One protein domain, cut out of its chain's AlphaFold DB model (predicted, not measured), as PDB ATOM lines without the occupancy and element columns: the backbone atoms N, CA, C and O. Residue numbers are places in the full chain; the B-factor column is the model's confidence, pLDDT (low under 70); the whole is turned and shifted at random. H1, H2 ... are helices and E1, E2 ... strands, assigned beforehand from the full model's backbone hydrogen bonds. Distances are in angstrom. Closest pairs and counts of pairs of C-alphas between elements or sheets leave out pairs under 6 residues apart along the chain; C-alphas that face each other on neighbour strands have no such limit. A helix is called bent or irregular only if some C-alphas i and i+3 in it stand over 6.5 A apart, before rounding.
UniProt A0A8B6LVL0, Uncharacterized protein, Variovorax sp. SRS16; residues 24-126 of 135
ATOM      1  N   ALA A  24     268.236 -15.671 119.169       60.34
ATOM      2  CA  ALA A  24     269.155 -15.993 118.074       60.34
ATOM      3  C   ALA A  24     270.464 -15.196 118.182       60.34
ATOM      4  O   ALA A  24     271.543 -15.772 118.086       60.34
ATOM      5  N   GLN A  25     270.383 -13.893 118.468       61.56
ATOM      6  CA  GLN A  25     271.556 -13.035 118.678       61.56
ATOM      7  C   GLN A  25     272.433 -13.509 119.845       61.56
ATOM      8  O   GLN A  25     273.637 -13.704 119.672       61.56
ATOM      9  N   SER A  26     271.831 -13.801 121.003       62.25
ATOM     10  CA  SER A  26     272.573 -14.347 122.144       62.25
ATOM     11  C   SER A  26     273.191 -15.716 121.835       62.25
ATOM     12  O   SER A  26     274.306 -16.001 122.267       62.25
ATOM     13  N   ALA A  27     272.497 -16.559 121.055       67.75
ATOM     14  CA  ALA A  27     273.022 -17.856 120.630       67.75
ATOM     15  C   ALA A  27     274.247 -17.705 119.716       67.75
ATOM     16  O   ALA A  27     275.221 -18.427 119.895       67.75
ATOM     17  N   HIS A  28     274.260 -16.721 118.813       78.44
ATOM     18  CA  HIS A  28     275.400 -16.478 117.926       78.44
ATOM     19  C   HIS A  28     276.659 -16.025 118.666       78.44
ATOM     20  O   HIS A  28     277.755 -16.458 118.317       78.44
ATOM     21  N   LEU A  29     276.531 -15.189 119.699       80.12
ATOM     22  CA  LEU A  29     277.685 -14.790 120.509       80.12
ATOM     23  C   LEU A  29     278.237 -15.969 121.319       80.12
ATOM     24  O   LEU A  29     279.451 -16.157 121.380       80.12
ATOM     25  N   VAL A  30     277.362 -16.806 121.884       82.50
ATOM     26  CA  VAL A  30     277.768 -18.050 122.560       82.50
ATOM     27  C   VAL A  30     278.459 -19.005 121.581       82.50
ATOM     28  O   VAL A  30     279.545 -19.504 121.881       82.50
ATOM     29  N   ASP A  31     277.883 -19.213 120.398       84.75
ATOM     30  CA  ASP A  31     278.457 -20.065 119.353       84.75
ATOM     31  C   ASP A  31     279.813 -19.535 118.878       84.75
ATOM     32  O   ASP A  31     280.742 -20.317 118.689       84.75
ATOM     33  N   ALA A  32     279.974 -18.214 118.748       85.19
ATOM     34  CA  ALA A  32     281.245 -17.600 118.373       85.19
ATOM     35  C   ALA A  32     282.337 -17.899 119.411       85.19
ATOM     36  O   ALA A  32     283.445 -18.296 119.040       85.19
ATOM     37  N   VAL A  33     282.013 -17.787 120.706       85.94
ATOM     38  CA  VAL A  33     282.928 -18.134 121.806       85.94
ATOM     39  C   VAL A  33     283.296 -19.619 121.766       85.94
ATOM     40  O   VAL A  33     284.474 -19.967 121.860       85.94
ATOM     41  N   LEU A  34     282.312 -20.507 121.597       86.44
ATOM     42  CA  LEU A  34     282.533 -21.956 121.573       86.44
ATOM     43  C   LEU A  34     283.339 -22.412 120.351       86.44
ATOM     44  O   LEU A  34     284.259 -23.217 120.493       86.44
ATOM     45  N   LEU A  35     283.035 -21.887 119.162       85.38
ATOM     46  CA  LEU A  35     283.766 -22.187 117.930       85.38
ATOM     47  C   LEU A  35     285.196 -21.643 117.985       85.38
ATOM     48  O   LEU A  35     286.132 -22.361 117.632       85.38
ATOM     49  N   GLY A  36     285.382 -20.417 118.483       86.25
ATOM     50  CA  GLY A  36     286.711 -19.843 118.686       86.25
ATOM     51  C   GLY A  36     287.551 -20.663 119.670       86.25
ATOM     52  O   GLY A  36     288.731 -20.912 119.427       86.25
ATOM     53  N   LEU A  37     286.936 -21.148 120.753       88.75
ATOM     54  CA  LEU A  37     287.586 -22.024 121.727       88.75
ATOM     55  C   LEU A  37     287.968 -23.381 121.121       88.75
ATOM     56  O   LEU A  37     289.056 -23.890 121.398       88.75
ATOM     57  N   ALA A  38     287.081 -23.979 120.324       87.06
ATOM     58  CA  ALA A  38     287.332 -25.254 119.662       87.06
ATOM     59  C   ALA A  38     288.521 -25.154 118.695       87.06
ATOM     60  O   ALA A  38     289.440 -25.967 118.773       87.06
ATOM     61  N   GLU A  39     288.547 -24.110 117.864       88.69
ATOM     62  CA  GLU A  39     289.651 -23.831 116.942       88.69
ATOM     63  C   GLU A  39     290.962 -23.568 117.702       88.69
ATOM     64  O   GLU A  39     292.006 -24.111 117.344       88.69
ATOM     65  N   LEU A  40     290.923 -22.808 118.802       88.12
ATOM     66  CA  LEU A  40     292.113 -22.566 119.623       88.12
ATOM     67  C   LEU A  40     292.660 -23.861 120.244       88.12
ATOM     68  O   LEU A  40     293.871 -24.071 120.254       88.12
ATOM     69  N   ASN A  41     291.783 -24.736 120.741       86.44
ATOM     70  CA  ASN A  41     292.177 -26.048 121.260       86.44
ATOM     71  C   ASN A  41     292.793 -26.930 120.164       86.44
ATOM     72  O   ASN A  41     293.789 -27.609 120.417       86.44
ATOM     73  N   GLU A  42     292.238 -26.909 118.951       86.50
ATOM     74  CA  GLU A  42     292.778 -27.662 117.819       86.50
ATOM     75  C   GLU A  42     294.160 -27.142 117.396       86.50
ATOM     76  O   GLU A  42     295.082 -27.935 117.193       86.50
ATOM     77  N   GLN A  43     294.343 -25.820 117.332       86.12
ATOM     78  CA  GLN A  43     295.644 -25.202 117.062       86.12
ATOM     79  C   GLN A  43     296.675 -25.575 118.133       86.12
ATOM     80  O   GLN A  43     297.757 -26.053 117.800       86.12
ATOM     81  N   SER A  44     296.324 -25.454 119.417       83.19
ATOM     82  CA  SER A  44     297.220 -25.814 120.524       83.19
ATOM     83  C   SER A  44     297.620 -27.293 120.515       83.19
ATOM     84  O   SER A  44     298.766 -27.611 120.844       83.19
ATOM     85  N   ALA A  45     296.706 -28.186 120.114       82.00
ATOM     86  CA  ALA A  45     296.988 -29.610 119.959       82.00
ATOM     87  C   ALA A  45     297.954 -29.888 118.794       82.00
ATOM     88  O   ALA A  45     298.863 -30.707 118.932       82.00
ATOM     89  N   ARG A  46     297.793 -29.187 117.660       83.12
ATOM     90  CA  ARG A  46     298.696 -29.291 116.499       83.12
ATOM     91  C   ARG A  46     300.095 -28.749 116.793       83.12
ATOM     92  O   ARG A  46     301.071 -29.326 116.325       83.12
ATOM     93  N   ASP A  47     300.193 -27.700 117.607       81.81
ATOM     94  CA  ASP A  47     301.464 -27.084 118.010       81.81
ATOM     95  C   ASP A  47     302.277 -27.958 118.990       81.81
ATOM     96  O   ASP A  47     303.373 -27.581 119.404       81.81
ATOM     97  N   GLY A  48     301.751 -29.119 119.409       68.19
ATOM     98  CA  GLY A  48     302.409 -30.014 120.367       68.19
ATOM     99  C   GLY A  48     302.546 -29.413 121.769       68.19
ATOM    100  O   GLY A  48     303.190 -29.999 122.642       68.19
ATOM    101  N   SER A  49     301.935 -28.250 122.008       65.06
ATOM    102  CA  SER A  49     301.838 -27.672 123.335       65.06
ATOM    103  C   SER A  49     300.849 -28.520 124.127       65.06
ATOM    104  O   SER A  49     299.655 -28.539 123.838       65.06
ATOM    105  N   ALA A  50     301.330 -29.246 125.133       56.22
ATOM    106  CA  ALA A  50     300.487 -29.956 126.094       56.22
ATOM    107  C   ALA A  50     299.745 -28.965 127.019       56.22
ATOM    108  O   ALA A  50     299.730 -29.125 128.239       56.22
ATOM    109  N   GLN A  51     299.191 -27.881 126.467       59.66
ATOM    110  CA  GLN A  51     298.333 -26.984 127.217       59.66
ATOM    111  C   GLN A  51     297.066 -27.744 127.588       59.66
ATOM    112  O   GLN A  51     296.429 -28.388 126.754       59.66
ATOM    113  N   ALA A  52     296.734 -27.685 128.875       63.56
ATOM    114  CA  ALA A  52     295.517 -28.261 129.405       63.56
ATOM    115  C   ALA A  52     294.316 -27.760 128.593       63.56
ATOM    116  O   ALA A  52     294.206 -26.559 128.340       63.56
ATOM    117  N   GLN A  53     293.445 -28.691 128.190       81.62
ATOM    118  CA  GLN A  53     292.260 -28.427 127.375       81.62
ATOM    119  C   GLN A  53     291.535 -27.172 127.876       81.62
ATOM    120  O   GLN A  53     291.136 -27.099 129.046       81.62
ATOM    121  N   LEU A  54     291.407 -26.174 127.002       87.75
ATOM    122  CA  LEU A  54     290.761 -24.920 127.351       87.75
ATOM    123  C   LEU A  54     289.253 -25.138 127.433       87.75
ATOM    124  O   LEU A  54     288.664 -25.824 126.591       87.75
ATOM    125  N   ARG A  55     288.628 -24.543 128.448       88.81
ATOM    126  CA  ARG A  55     287.184 -24.626 128.702       88.81
ATOM    127  C   ARG A  55     286.636 -23.245 129.023       88.81
ATOM    128  O   ARG A  55     287.351 -22.415 129.579       88.81
ATOM    129  N   VAL A  56     285.364 -23.018 128.719       89.69
ATOM    130  CA  VAL A  56     284.653 -21.791 129.095       89.69
ATOM    131  C   VAL A  56     283.435 -22.121 129.943       89.69
ATOM    132  O   VAL A  56     282.811 -23.166 129.760       89.69
ATOM    133  N   LEU A  57     283.104 -21.230 130.874       86.00
ATOM    134  CA  LEU A  57     281.874 -21.287 131.662       86.00
ATOM    135  C   LEU A  57     281.178 -19.932 131.554       86.00
ATOM    136  O   LEU A  57     281.755 -18.913 131.930       86.00
ATOM    137  N   PHE A  58     279.961 -19.922 131.020       85.12
ATOM    138  CA  PHE A  58     279.173 -18.707 130.834       85.12
ATOM    139  C   PHE A  58     278.522 -18.270 132.147       85.12
ATOM    140  O   PHE A  58     277.843 -19.060 132.801       85.12
ATOM    141  N   SER A  59     278.725 -17.012 132.527       82.62
ATOM    142  CA  SER A  59     278.124 -16.402 133.721       82.62
ATOM    143  C   SER A  59     276.958 -15.473 133.386       82.62
ATOM    144  O   SER A  59     276.070 -15.303 134.215       82.62
ATOM    145  N   GLN A  60     276.942 -14.897 132.180       82.12
ATOM    146  CA  GLN A  60     275.876 -14.018 131.700       82.12
ATOM    147  C   GLN A  60     275.741 -14.157 130.184       82.12
ATOM    148  O   GLN A  60     276.747 -14.211 129.476       82.12
ATOM    149  N   VAL A  61     274.507 -14.224 129.691       80.69
ATOM    150  CA  VAL A  61     274.198 -14.330 128.262       80.69
ATOM    151  C   VAL A  61     273.017 -13.417 127.969       80.69
ATOM    152  O   VAL A  61     271.896 -13.709 128.377       80.69
ATOM    153  N   ASP A  62     273.292 -12.341 127.246       79.88
ATOM    154  CA  ASP A  62     272.329 -11.355 126.769       79.88
ATOM    155  C   ASP A  62     272.480 -11.183 125.243       79.88
ATOM    156  O   ASP A  62     273.503 -11.582 124.676       79.88
ATOM    157  N   PRO A  63     271.500 -10.577 124.543       73.81
ATOM    158  CA  PRO A  63     271.534 -10.441 123.081       73.81
ATOM    159  C   PRO A  63     272.760  -9.700 122.526       73.81
ATOM    160  O   PRO A  63     273.185  -9.978 121.410       73.81
ATOM    161  N   THR A  64     273.341  -8.787 123.303       82.19
ATOM    162  CA  THR A  64     274.485  -7.953 122.901       82.19
ATOM    163  C   THR A  64     275.749  -8.236 123.708       82.19
ATOM    164  O   THR A  64     276.778  -7.606 123.482       82.19
ATOM    165  N   ARG A  65     275.703  -9.158 124.677       86.69
ATOM    166  CA  ARG A  65     276.813  -9.391 125.606       86.69
ATOM    167  C   ARG A  65     276.818 -10.814 126.129       86.69
ATOM    168  O   ARG A  65     275.849 -11.273 126.726       86.69
ATOM    169  N   VAL A  66     277.961 -11.477 126.017       88.06
ATOM    170  CA  VAL A  66     278.203 -12.777 126.647       88.06
ATOM    171  C   VAL A  66     279.398 -12.671 127.579       88.06
ATOM    172  O   VAL A  66     280.508 -12.361 127.151       88.06
ATOM    173  N   GLN A  67     279.180 -12.945 128.863       89.94
ATOM    174  CA  GLN A  67     280.241 -13.049 129.857       89.94
ATOM    175  C   GLN A  67     280.602 -14.515 130.093       89.94
ATOM    176  O   GLN A  67     279.733 -15.357 130.342       89.94
ATOM    177  N   PHE A  68     281.895 -14.820 130.050       90.88
ATOM    178  CA  PHE A  68     282.417 -16.162 130.259       90.88
ATOM    179  C   PHE A  68     283.750 -16.150 131.003       90.88
ATOM    180  O   PHE A  68     284.605 -15.289 130.806       90.88
ATOM    181  N   ALA A  69     283.952 -17.152 131.850       90.62
ATOM    182  CA  ALA A  69     285.236 -17.437 132.466       90.62
ATOM    183  C   ALA A  69     286.007 -18.448 131.611       90.62
ATOM    184  O   ALA A  69     285.478 -19.510 131.284       90.62
ATOM    185  N   LEU A  70     287.256 -18.127 131.266       91.44
ATOM    186  CA  LEU A  70     288.174 -19.010 130.549       91.44
ATOM    187  C   LEU A  70     289.017 -19.810 131.543       91.44
ATOM    188  O   LEU A  70     289.609 -19.245 132.465       91.44
ATOM    189  N   PHE A  71     289.120 -21.113 131.316       90.00
ATOM    190  CA  PHE A  71     289.907 -22.044 132.114       90.00
ATOM    191  C   PHE A  71     290.960 -22.741 131.257       90.00
ATOM    192  O   PHE A  71     290.681 -23.126 130.122       90.00
ATOM    193  N   ALA A  72     292.138 -22.958 131.836       88.06
ATOM    194  CA  ALA A  72     293.167 -23.848 131.312       88.06
ATOM    195  C   ALA A  72     293.321 -25.012 132.297       88.06
ATOM    196  O   ALA A  72     293.845 -24.846 133.400       88.06
ATOM    197  N   GLY A  73     292.789 -26.183 131.938       85.50
ATOM    198  CA  GLY A  73     292.612 -27.267 132.904       85.50
ATOM    199  C   GLY A  73     291.585 -26.879 133.969       85.50
ATOM    200  O   GLY A  73     290.466 -26.492 133.631       85.50
ATOM    201  N   GLU A  74     291.940 -26.993 135.248       85.69
ATOM    202  CA  GLU A  74     291.063 -26.620 136.373       85.69
ATOM    203  C   GLU A  74     291.237 -25.167 136.832       85.69
ATOM    204  O   GLU A  74     290.429 -24.657 137.606       85.69
ATOM    205  N   GLN A  75     292.260 -24.469 136.335       85.56
ATOM    206  CA  GLN A  75     292.552 -23.107 136.757       85.56
ATOM    207  C   GLN A  75     291.793 -22.094 135.898       85.56
ATOM    208  O   GLN A  75     291.923 -22.081 134.670       85.56
ATOM    209  N   ARG A  76     291.039 -21.201 136.552       85.38
ATOM    210  CA  ARG A  76     290.479 -20.018 135.891       85.38
ATOM    211  C   ARG A  76     291.617 -19.074 135.517       85.38
ATOM    212  O   ARG A  76     292.397 -18.674 136.376       85.38
ATOM    213  N   VAL A  77     291.671 -18.707 134.246       87.81
ATOM    214  CA  VAL A  77     292.678 -17.810 133.678       87.81
ATOM    215  C   VAL A  77     292.184 -16.369 133.708       87.81
ATOM    216  O   VAL A  77     292.907 -15.478 134.141       87.81
ATOM    217  N   GLN A  78     290.961 -16.134 133.230       90.31
ATOM    218  CA  GLN A  78     290.414 -14.789 133.064       90.31
ATOM    219  C   GLN A  78     288.881 -14.840 133.013       90.31
ATOM    220  O   GLN A  78     288.314 -15.861 132.617       90.31
ATOM    221  N   LEU A  79     288.211 -13.758 133.403       90.44
ATOM    222  CA  LEU A  79     286.779 -13.549 133.169       90.44
ATOM    223  C   LEU A  79     286.626 -12.486 132.083       90.44
ATOM    224  O   LEU A  79     287.137 -11.382 132.245       90.44
ATOM    225  N   CYS A  80     285.941 -12.806 130.991       93.38
ATOM    226  CA  CYS A  80     285.791 -11.921 129.841       93.38
ATOM    227  C   CYS A  80     284.323 -11.657 129.514       93.38
ATOM    228  O   CYS A  80     283.454 -12.476 129.800       93.38
ATOM    229  N   ALA A  81     284.060 -10.508 128.904       92.62
ATOM    230  CA  ALA A  81     282.800 -10.127 128.301       92.62
ATOM    231  C   ALA A  81     283.053  -9.827 126.825       92.62
ATOM    232  O   ALA A  81     283.898  -8.995 126.499       92.62
ATOM    233  N   TYR A  82     282.348 -10.550 125.963       91.00
ATOM    234  CA  TYR A  82     282.334 -10.334 124.527       91.00
ATOM    235  C   TYR A  82     281.043  -9.603 124.180       91.00
ATOM    236  O   TYR A  82     279.947 -10.127 124.402       91.00
ATOM    237  N   GLU A  83     281.187  -8.363 123.739       89.50
ATOM    238  CA  GLU A  83     280.107  -7.402 123.558       89.50
ATOM    239  C   GLU A  83     279.980  -7.069 122.078       89.50
ATOM    240  O   GLU A  83     280.963  -6.758 121.417       89.50
ATOM    241  N   TYR A  84     278.769  -7.155 121.544       81.81
ATOM    242  CA  TYR A  84     278.476  -6.834 120.158       81.81
ATOM    243  C   TYR A  84     277.294  -5.879 120.112       81.81
ATOM    244  O   TYR A  84     276.159  -6.258 120.407       81.81
ATOM    245  N   ASP A  85     277.589  -4.636 119.746       78.75
ATOM    246  CA  ASP A  85     276.586  -3.619 119.478       78.75
ATOM    247  C   ASP A  85     276.425  -3.467 117.956       78.75
ATOM    248  O   ASP A  85     277.333  -2.948 117.299       78.75
ATOM    249  N   PRO A  86     275.295  -3.905 117.372       65.75
ATOM    250  CA  PRO A  86     275.068  -3.802 115.934       65.75
ATOM    251  C   PRO A  86     274.915  -2.351 115.445       65.75
ATOM    252  O   PRO A  86     274.985  -2.114 114.236       65.75
ATOM    253  N   GLU A  87     274.695  -1.384 116.345       69.12
ATOM    254  CA  GLU A  87     274.609   0.040 116.010       69.12
ATOM    255  C   GLU A  87     275.991   0.712 115.941       69.12
ATOM    256  O   GLU A  87     276.140   1.766 115.310       69.12
ATOM    257  N   MET A  88     277.026   0.099 116.525       61.56
ATOM    258  CA  MET A  88     278.394   0.591 116.414       61.56
ATOM    259  C   MET A  88     279.025   0.210 115.068       61.56
ATOM    260  O   MET A  88     278.899  -0.898 114.562       61.56
ATOM    261  N   MET A  89     279.786   1.142 114.482       55.16
ATOM    262  CA  MET A  89     280.602   0.894 113.277       55.16
ATOM    263  C   MET A  89     281.845   0.018 113.556       55.16
ATOM    264  O   MET A  89     282.638  -0.225 112.644       55.16
ATOM    265  N   GLY A  90     282.043  -0.408 114.808       64.19
ATOM    266  CA  GLY A  90     283.125  -1.286 115.251       64.19
ATOM    267  C   GLY A  90     282.713  -2.759 115.252       64.19
ATOM    268  O   GLY A  90     281.531  -3.084 115.273       64.19
ATOM    269  N   GLY A  91     283.703  -3.655 115.203       70.19
ATOM    270  CA  GLY A  91     283.476  -5.073 115.482       70.19
ATOM    271  C   GLY A  91     283.140  -5.312 116.961       70.19
ATOM    272  O   GLY A  91     283.183  -4.371 117.755       70.19
ATOM    273  N   PRO A  92     282.821  -6.557 117.341       80.38
ATOM    274  CA  PRO A  92     282.614  -6.911 118.739       80.38
ATOM    275  C   PRO A  92     283.851  -6.589 119.589       80.38
ATOM    276  O   PRO A  92     284.991  -6.661 119.130       80.38
ATOM    277  N   GLU A  93     283.617  -6.219 120.841       89.44
ATOM    278  CA  GLU A  93     284.649  -5.851 121.799       89.44
ATOM    279  C   GLU A  93     284.834  -6.955 122.841       89.44
ATOM    280  O   GLU A  93     283.873  -7.540 123.341       89.44
ATOM    281  N   LEU A  94     286.089  -7.224 123.209       89.50
ATOM    282  CA  LEU A  94     286.430  -8.171 124.266       89.50
ATOM    283  C   LEU A  94     287.066  -7.441 125.450       89.50
ATOM    284  O   LEU A  94     288.238  -7.057 125.411       89.50
ATOM    285  N   ALA A  95     286.309  -7.312 126.536       91.38
ATOM    286  CA  ALA A  95     286.803  -6.817 127.814       91.38
ATOM    287  C   ALA A  95     287.109  -7.995 128.741       91.38
ATOM    288  O   ALA A  95     286.313  -8.923 128.848       91.38
ATOM    289  N   CYS A  96     288.239  -7.970 129.446       92.31
ATOM    290  CA  CYS A  96     288.599  -9.035 130.373       92.31
ATOM    291  C   CYS A  96     289.028  -8.490 131.742       92.31
ATOM    292  O   CYS A  96     289.459  -7.350 131.896       92.31
ATOM    293  N   THR A  97     288.878  -9.330 132.758       90.38
ATOM    294  CA  THR A  97     289.268  -9.083 134.145       90.38
ATOM    295  C   THR A  97     290.075 -10.265 134.652       90.38
ATOM    296  O   THR A  97     289.862 -11.403 134.225       90.38
ATOM    297  N   ASP A  98     291.048 -10.001 135.519       83.88
ATOM    298  CA  ASP A  98     291.845 -11.067 136.120       83.88
ATOM    299  C   ASP A  98     291.030 -11.877 137.145       83.88
ATOM    300  O   ASP A  98     289.818 -11.710 137.313       83.88
ATOM    301  N   VAL A  99     291.693 -12.811 137.822       77.75
ATOM    302  CA  VAL A  99     291.049 -13.659 138.830       77.75
ATOM    303  C   VAL A  99     290.559 -12.879 140.059       77.75
ATOM    304  O   VAL A  99     289.679 -13.376 140.761       77.75
ATOM    305  N   ASP A 100     291.047 -11.664 140.282       81.56
ATOM    306  CA  ASP A 100     290.629 -10.798 141.386       81.56
ATOM    307  C   ASP A 100     289.528  -9.811 140.955       81.56
ATOM    308  O   ASP A 100     289.073  -8.984 141.746       81.56
ATOM    309  N   GLY A 101     289.063  -9.913 139.704       77.44
ATOM    310  CA  GLY A 101     288.024  -9.058 139.136       77.44
ATOM    311  C   GLY A 101     288.522  -7.665 138.756       77.44
ATOM    312  O   GLY A 101     287.708  -6.792 138.455       77.44
ATOM    313  N   GLN A 102     289.838  -7.438 138.753       84.69
ATOM    314  CA  GLN A 102     290.412  -6.179 138.294       84.69
ATOM    315  C   GLN A 102     290.471  -6.171 136.770       84.69
ATOM    316  O   GLN A 102     290.781  -7.182 136.134       84.69
ATOM    317  N   LEU A 103     290.172  -5.011 136.178       78.38
ATOM    318  CA  LEU A 103     290.333  -4.786 134.745       78.38
ATOM    319  C   LEU A 103     291.784  -5.071 134.364       78.38
ATOM    320  O   LEU A 103     292.704  -4.345 134.740       78.38
ATOM    321  N   SER A 104     291.970  -6.153 133.617       77.25
ATOM    322  CA  SER A 104     293.262  -6.578 133.111       77.25
ATOM    323  C   SER A 104     293.153  -6.713 131.604       77.25
ATOM    324  O   SER A 104     292.160  -7.205 131.068       77.25
ATOM    325  N   GLY A 105     294.181  -6.257 130.888       77.62
ATOM    326  CA  GLY A 105     294.250  -6.500 129.451       77.62
ATOM    327  C   GLY A 105     294.139  -8.003 129.141       77.62
ATOM    328  O   GLY A 105     294.426  -8.845 130.000       77.62
ATOM    329  N   PRO A 106     293.739  -8.381 127.918       82.25
ATOM    330  CA  PRO A 106     293.620  -9.784 127.555       82.25
ATOM    331  C   PRO A 106     294.975 -10.494 127.724       82.25
ATOM    332  O   PRO A 106     296.017 -10.049 127.224       82.25
ATOM    333  N   CYS A 107     294.977 -11.605 128.462       87.44
ATOM    334  CA  CYS A 107     296.136 -12.475 128.598       87.44
ATOM    335  C   CYS A 107     296.530 -13.108 127.246       87.44
ATOM    336  O   CYS A 107     295.915 -12.880 126.205       87.44
ATOM    337  N   ALA A 108     297.607 -13.899 127.216       88.12
ATOM    338  CA  ALA A 108     298.073 -14.525 125.973       88.12
ATOM    339  C   ALA A 108     297.004 -15.422 125.313       88.12
ATOM    340  O   ALA A 108     296.864 -15.405 124.093       88.12
ATOM    341  N   LEU A 109     296.228 -16.162 126.113       88.00
ATOM    342  CA  LEU A 109     295.175 -17.047 125.607       88.00
ATOM    343  C   LEU A 109     293.986 -16.260 125.057       88.00
ATOM    344  O   LEU A 109     293.543 -16.524 123.944       88.00
ATOM    345  N   THR A 110     293.503 -15.255 125.786       88.31
ATOM    346  CA  THR A 110     292.358 -14.441 125.349       88.31
ATOM    347  C   THR A 110     292.704 -13.561 124.149       88.31
ATOM    348  O   THR A 110     291.867 -13.400 123.267       88.31
ATOM    349  N   ARG A 111     293.960 -13.103 124.020       90.69
ATOM    350  CA  ARG A 111     294.454 -12.447 122.793       90.69
ATOM    351  C   ARG A 111     294.429 -13.355 121.566       90.69
ATOM    352  O   ARG A 111     294.174 -12.862 120.474       90.69
ATOM    353  N   ARG A 112     294.701 -14.654 121.728       89.25
ATOM    354  CA  ARG A 112     294.587 -15.637 120.635       89.25
ATOM    355  C   ARG A 112     293.134 -16.000 120.343       89.25
ATOM    356  O   ARG A 112     292.794 -16.221 119.190       89.25
ATOM    357  N   LEU A 113     292.294 -16.053 121.376       89.38
ATOM    358  CA  LEU A 113     290.882 -16.404 121.256       89.38
ATOM    359  C   LEU A 113     290.077 -15.326 120.517       89.38
ATOM    360  O   LEU A 113     289.262 -15.670 119.669       89.38
ATOM    361  N   HIS A 114     290.324 -14.043 120.806       90.38
ATOM    362  CA  HIS A 114     289.572 -12.912 120.248       90.38
ATOM    363  C   HIS A 114     289.373 -12.966 118.720       90.38
ATOM    364  O   HIS A 114     288.227 -13.090 118.295       90.38
ATOM    365  N   PRO A 115     290.431 -13.008 117.884       88.81
ATOM    366  CA  PRO A 115     290.249 -13.031 116.432       88.81
ATOM    367  C   PRO A 115     289.515 -14.281 115.920       88.81
ATOM    368  O   PRO A 115     288.903 -14.241 114.855       88.81
ATOM    369  N   LEU A 116     289.557 -15.403 116.651       87.94
ATOM    370  CA  LEU A 116     288.838 -16.622 116.269       87.94
ATOM    371  C   LEU A 116     287.332 -16.485 116.521       87.94
ATOM    372  O   LEU A 116     286.536 -16.965 115.712       87.94
ATOM    373  N   MET A 117     286.947 -15.801 117.601       89.12
ATOM    374  CA  MET A 117     285.548 -15.465 117.884       89.12
ATOM    375  C   MET A 117     285.006 -14.474 116.851       89.12
ATOM    376  O   MET A 117     283.932 -14.715 116.299       89.12
ATOM    377  N   ASP A 118     285.777 -13.438 116.506       86.06
ATOM    378  CA  ASP A 118     285.406 -12.462 115.470       86.06
ATOM    379  C   ASP A 118     285.172 -13.155 114.123       86.06
ATOM    380  O   ASP A 118     284.157 -12.948 113.456       86.06
ATOM    381  N   MET A 119     286.095 -14.042 113.728       79.06
ATOM    382  CA  MET A 119     285.969 -14.820 112.496       79.06
ATOM    383  C   MET A 119     284.763 -15.763 112.521       79.06
ATOM    384  O   MET A 119     284.101 -15.924 111.492       79.06
ATOM    385  N   ALA A 120     284.484 -16.407 113.656       79.06
ATOM    386  CA  ALA A 120     283.322 -17.274 113.802       79.06
ATOM    387  C   ALA A 120     282.021 -16.475 113.659       79.06
ATOM    388  O   ALA A 120     281.153 -16.871 112.876       79.06
ATOM    389  N   LEU A 121     281.921 -15.325 114.334       80.94
ATOM    390  CA  LEU A 121     280.765 -14.435 114.252       80.94
ATOM    391  C   LEU A 121     280.539 -13.951 112.814       80.94
ATOM    392  O   LEU A 121     279.466 -14.176 112.254       80.94
ATOM    393  N   ALA A 122     281.579 -13.423 112.163       77.25
ATOM    394  CA  ALA A 122     281.499 -12.949 110.782       77.25
ATOM    395  C   ALA A 122     281.102 -14.059 109.788       77.25
ATOM    396  O   ALA A 122     280.360 -13.825 108.829       77.25
ATOM    397  N   ARG A 123     281.569 -15.302 109.999       70.94
ATOM    398  CA  ARG A 123     281.164 -16.457 109.176       70.94
ATOM    399  C   ARG A 123     279.688 -16.791 109.353       70.94
ATOM    400  O   ARG A 123     279.028 -17.085 108.358       70.94
ATOM    401  N   MET A 124     279.175 -16.765 110.580       71.69
ATOM    402  CA  MET A 124     277.763 -17.034 110.852       71.69
ATOM    403  C   MET A 124     276.867 -15.960 110.234       71.69
ATOM    404  O   MET A 124     275.916 -16.299 109.529       71.69
ATOM    405  N   GLU A 125     277.226 -14.684 110.382       70.88
ATOM    406  CA  GLU A 125     276.520 -13.565 109.744       70.88
ATOM    407  C   GLU A 125     276.511 -13.689 108.211       70.88
ATOM    408  O   GLU A 125     275.471 -13.530 107.569       70.88
ATOM    409  N   SER A 126     277.647 -14.063 107.613       60.84
ATOM    410  CA  SER A 126     277.765 -14.293 106.168       60.84
ATOM    411  C   SER A 126     276.928 -15.485 105.680       60.84
ATOM    412  O   SER A 126     276.313 -15.421 104.615       60.84
TER     413      SER A 126
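What this domain is: This is residues 24 to 126 of the 135 residues of an uncharacterized protein of Variovorax sp. SRS16 (UniProt A0A8B6LVL0). A strongly twisted sheet of four strands makes one layer, and two helices that cross each other steeply make the other: H1 runs along E1 and E2, while residues 108 to 118 of H2 pack near E3 and E4. This gives two layers, helices on one face of a sheet. The 103 printed residues hold two named helices and four named strands, in the order H1 E1 E2 E3 E4 H2; the sheet runs E1 - E2 - E3 - E4, all antiparallel, and the class is mixed, helices and strands. The whole is compact, with a radius of gyration of the C-alphas of 13.2 A, and spans 40 by 32 by 20 A.

How they stand to each other: H1, residues 24 to 46, is on the sheet formed by E1, residues 54 to 62, E2, residues 65 to 72, E3, residues 75 to 83, and E4, residues 93 to 97. These strands form a meander, each strand the antiparallel neighbour of the one before. H1 has a height over the sheet of 8.8 A, lies over E1 and E2, and runs along the strands, at 20 degrees to E2 on the local plane. The closest C-alphas of H1 and E1 are those of Ser 26 and Asp 62, 5.5 A apart. E1 bends by 66 degrees at residue 59. E1 and E2 form a hairpin, with N 57 and O 69 within hydrogen-bond range at 3.0 A. E2 and E3 form a hairpin, with N 68 and O 80 at 2.8 A. E3 and E4 form a hairpin, with N 81 and O 95 at 2.8 A. The edge strands E1 and E4 are apart. H2, residues 108 to 126, is on the sheet, at the sheet's level with a height of 3.4 A; its closest C-alphas to E4 are those of His 114 and Leu 94, 7.0 A apart. H1 and H2 touch, with the C-alphas of Gly 36 and Leu 116 closest at 4.6 A, and run opposite ways at a steep tilt of 51 degrees. In H1 every O i to N i+4 pair is within hydrogen-bond range, in H2 13 of 15.

Where its parts are: H1 begins at C-alpha 24, (269.155, -15.993, 118.074), and is 32.4 A long. E1 is 22.9 A long, E2 22.6 A and E3 24.0 A; E4 has five residues. E4 begins at C-alpha 93, (284.649, -5.851, 121.799). H2 is 28.4 A long and ends at C-alpha 126, (277.765, -14.293, 106.168). It is irregular, but only just: C-alphas 112 and 115 are 6.6 A apart.

The domain as a whole: The C-alphas of Gly 48 and Glu 87, the two farthest apart, are 41.2 A from each other. The printed part has no cut. The links E1 to E2 and E2 to E3 are tight, the others short, and no link is long. The mean pLDDT of the printed part is 81.6; residues 24 to 27, 48 to 52, 86 to 90 and 126 are under 70.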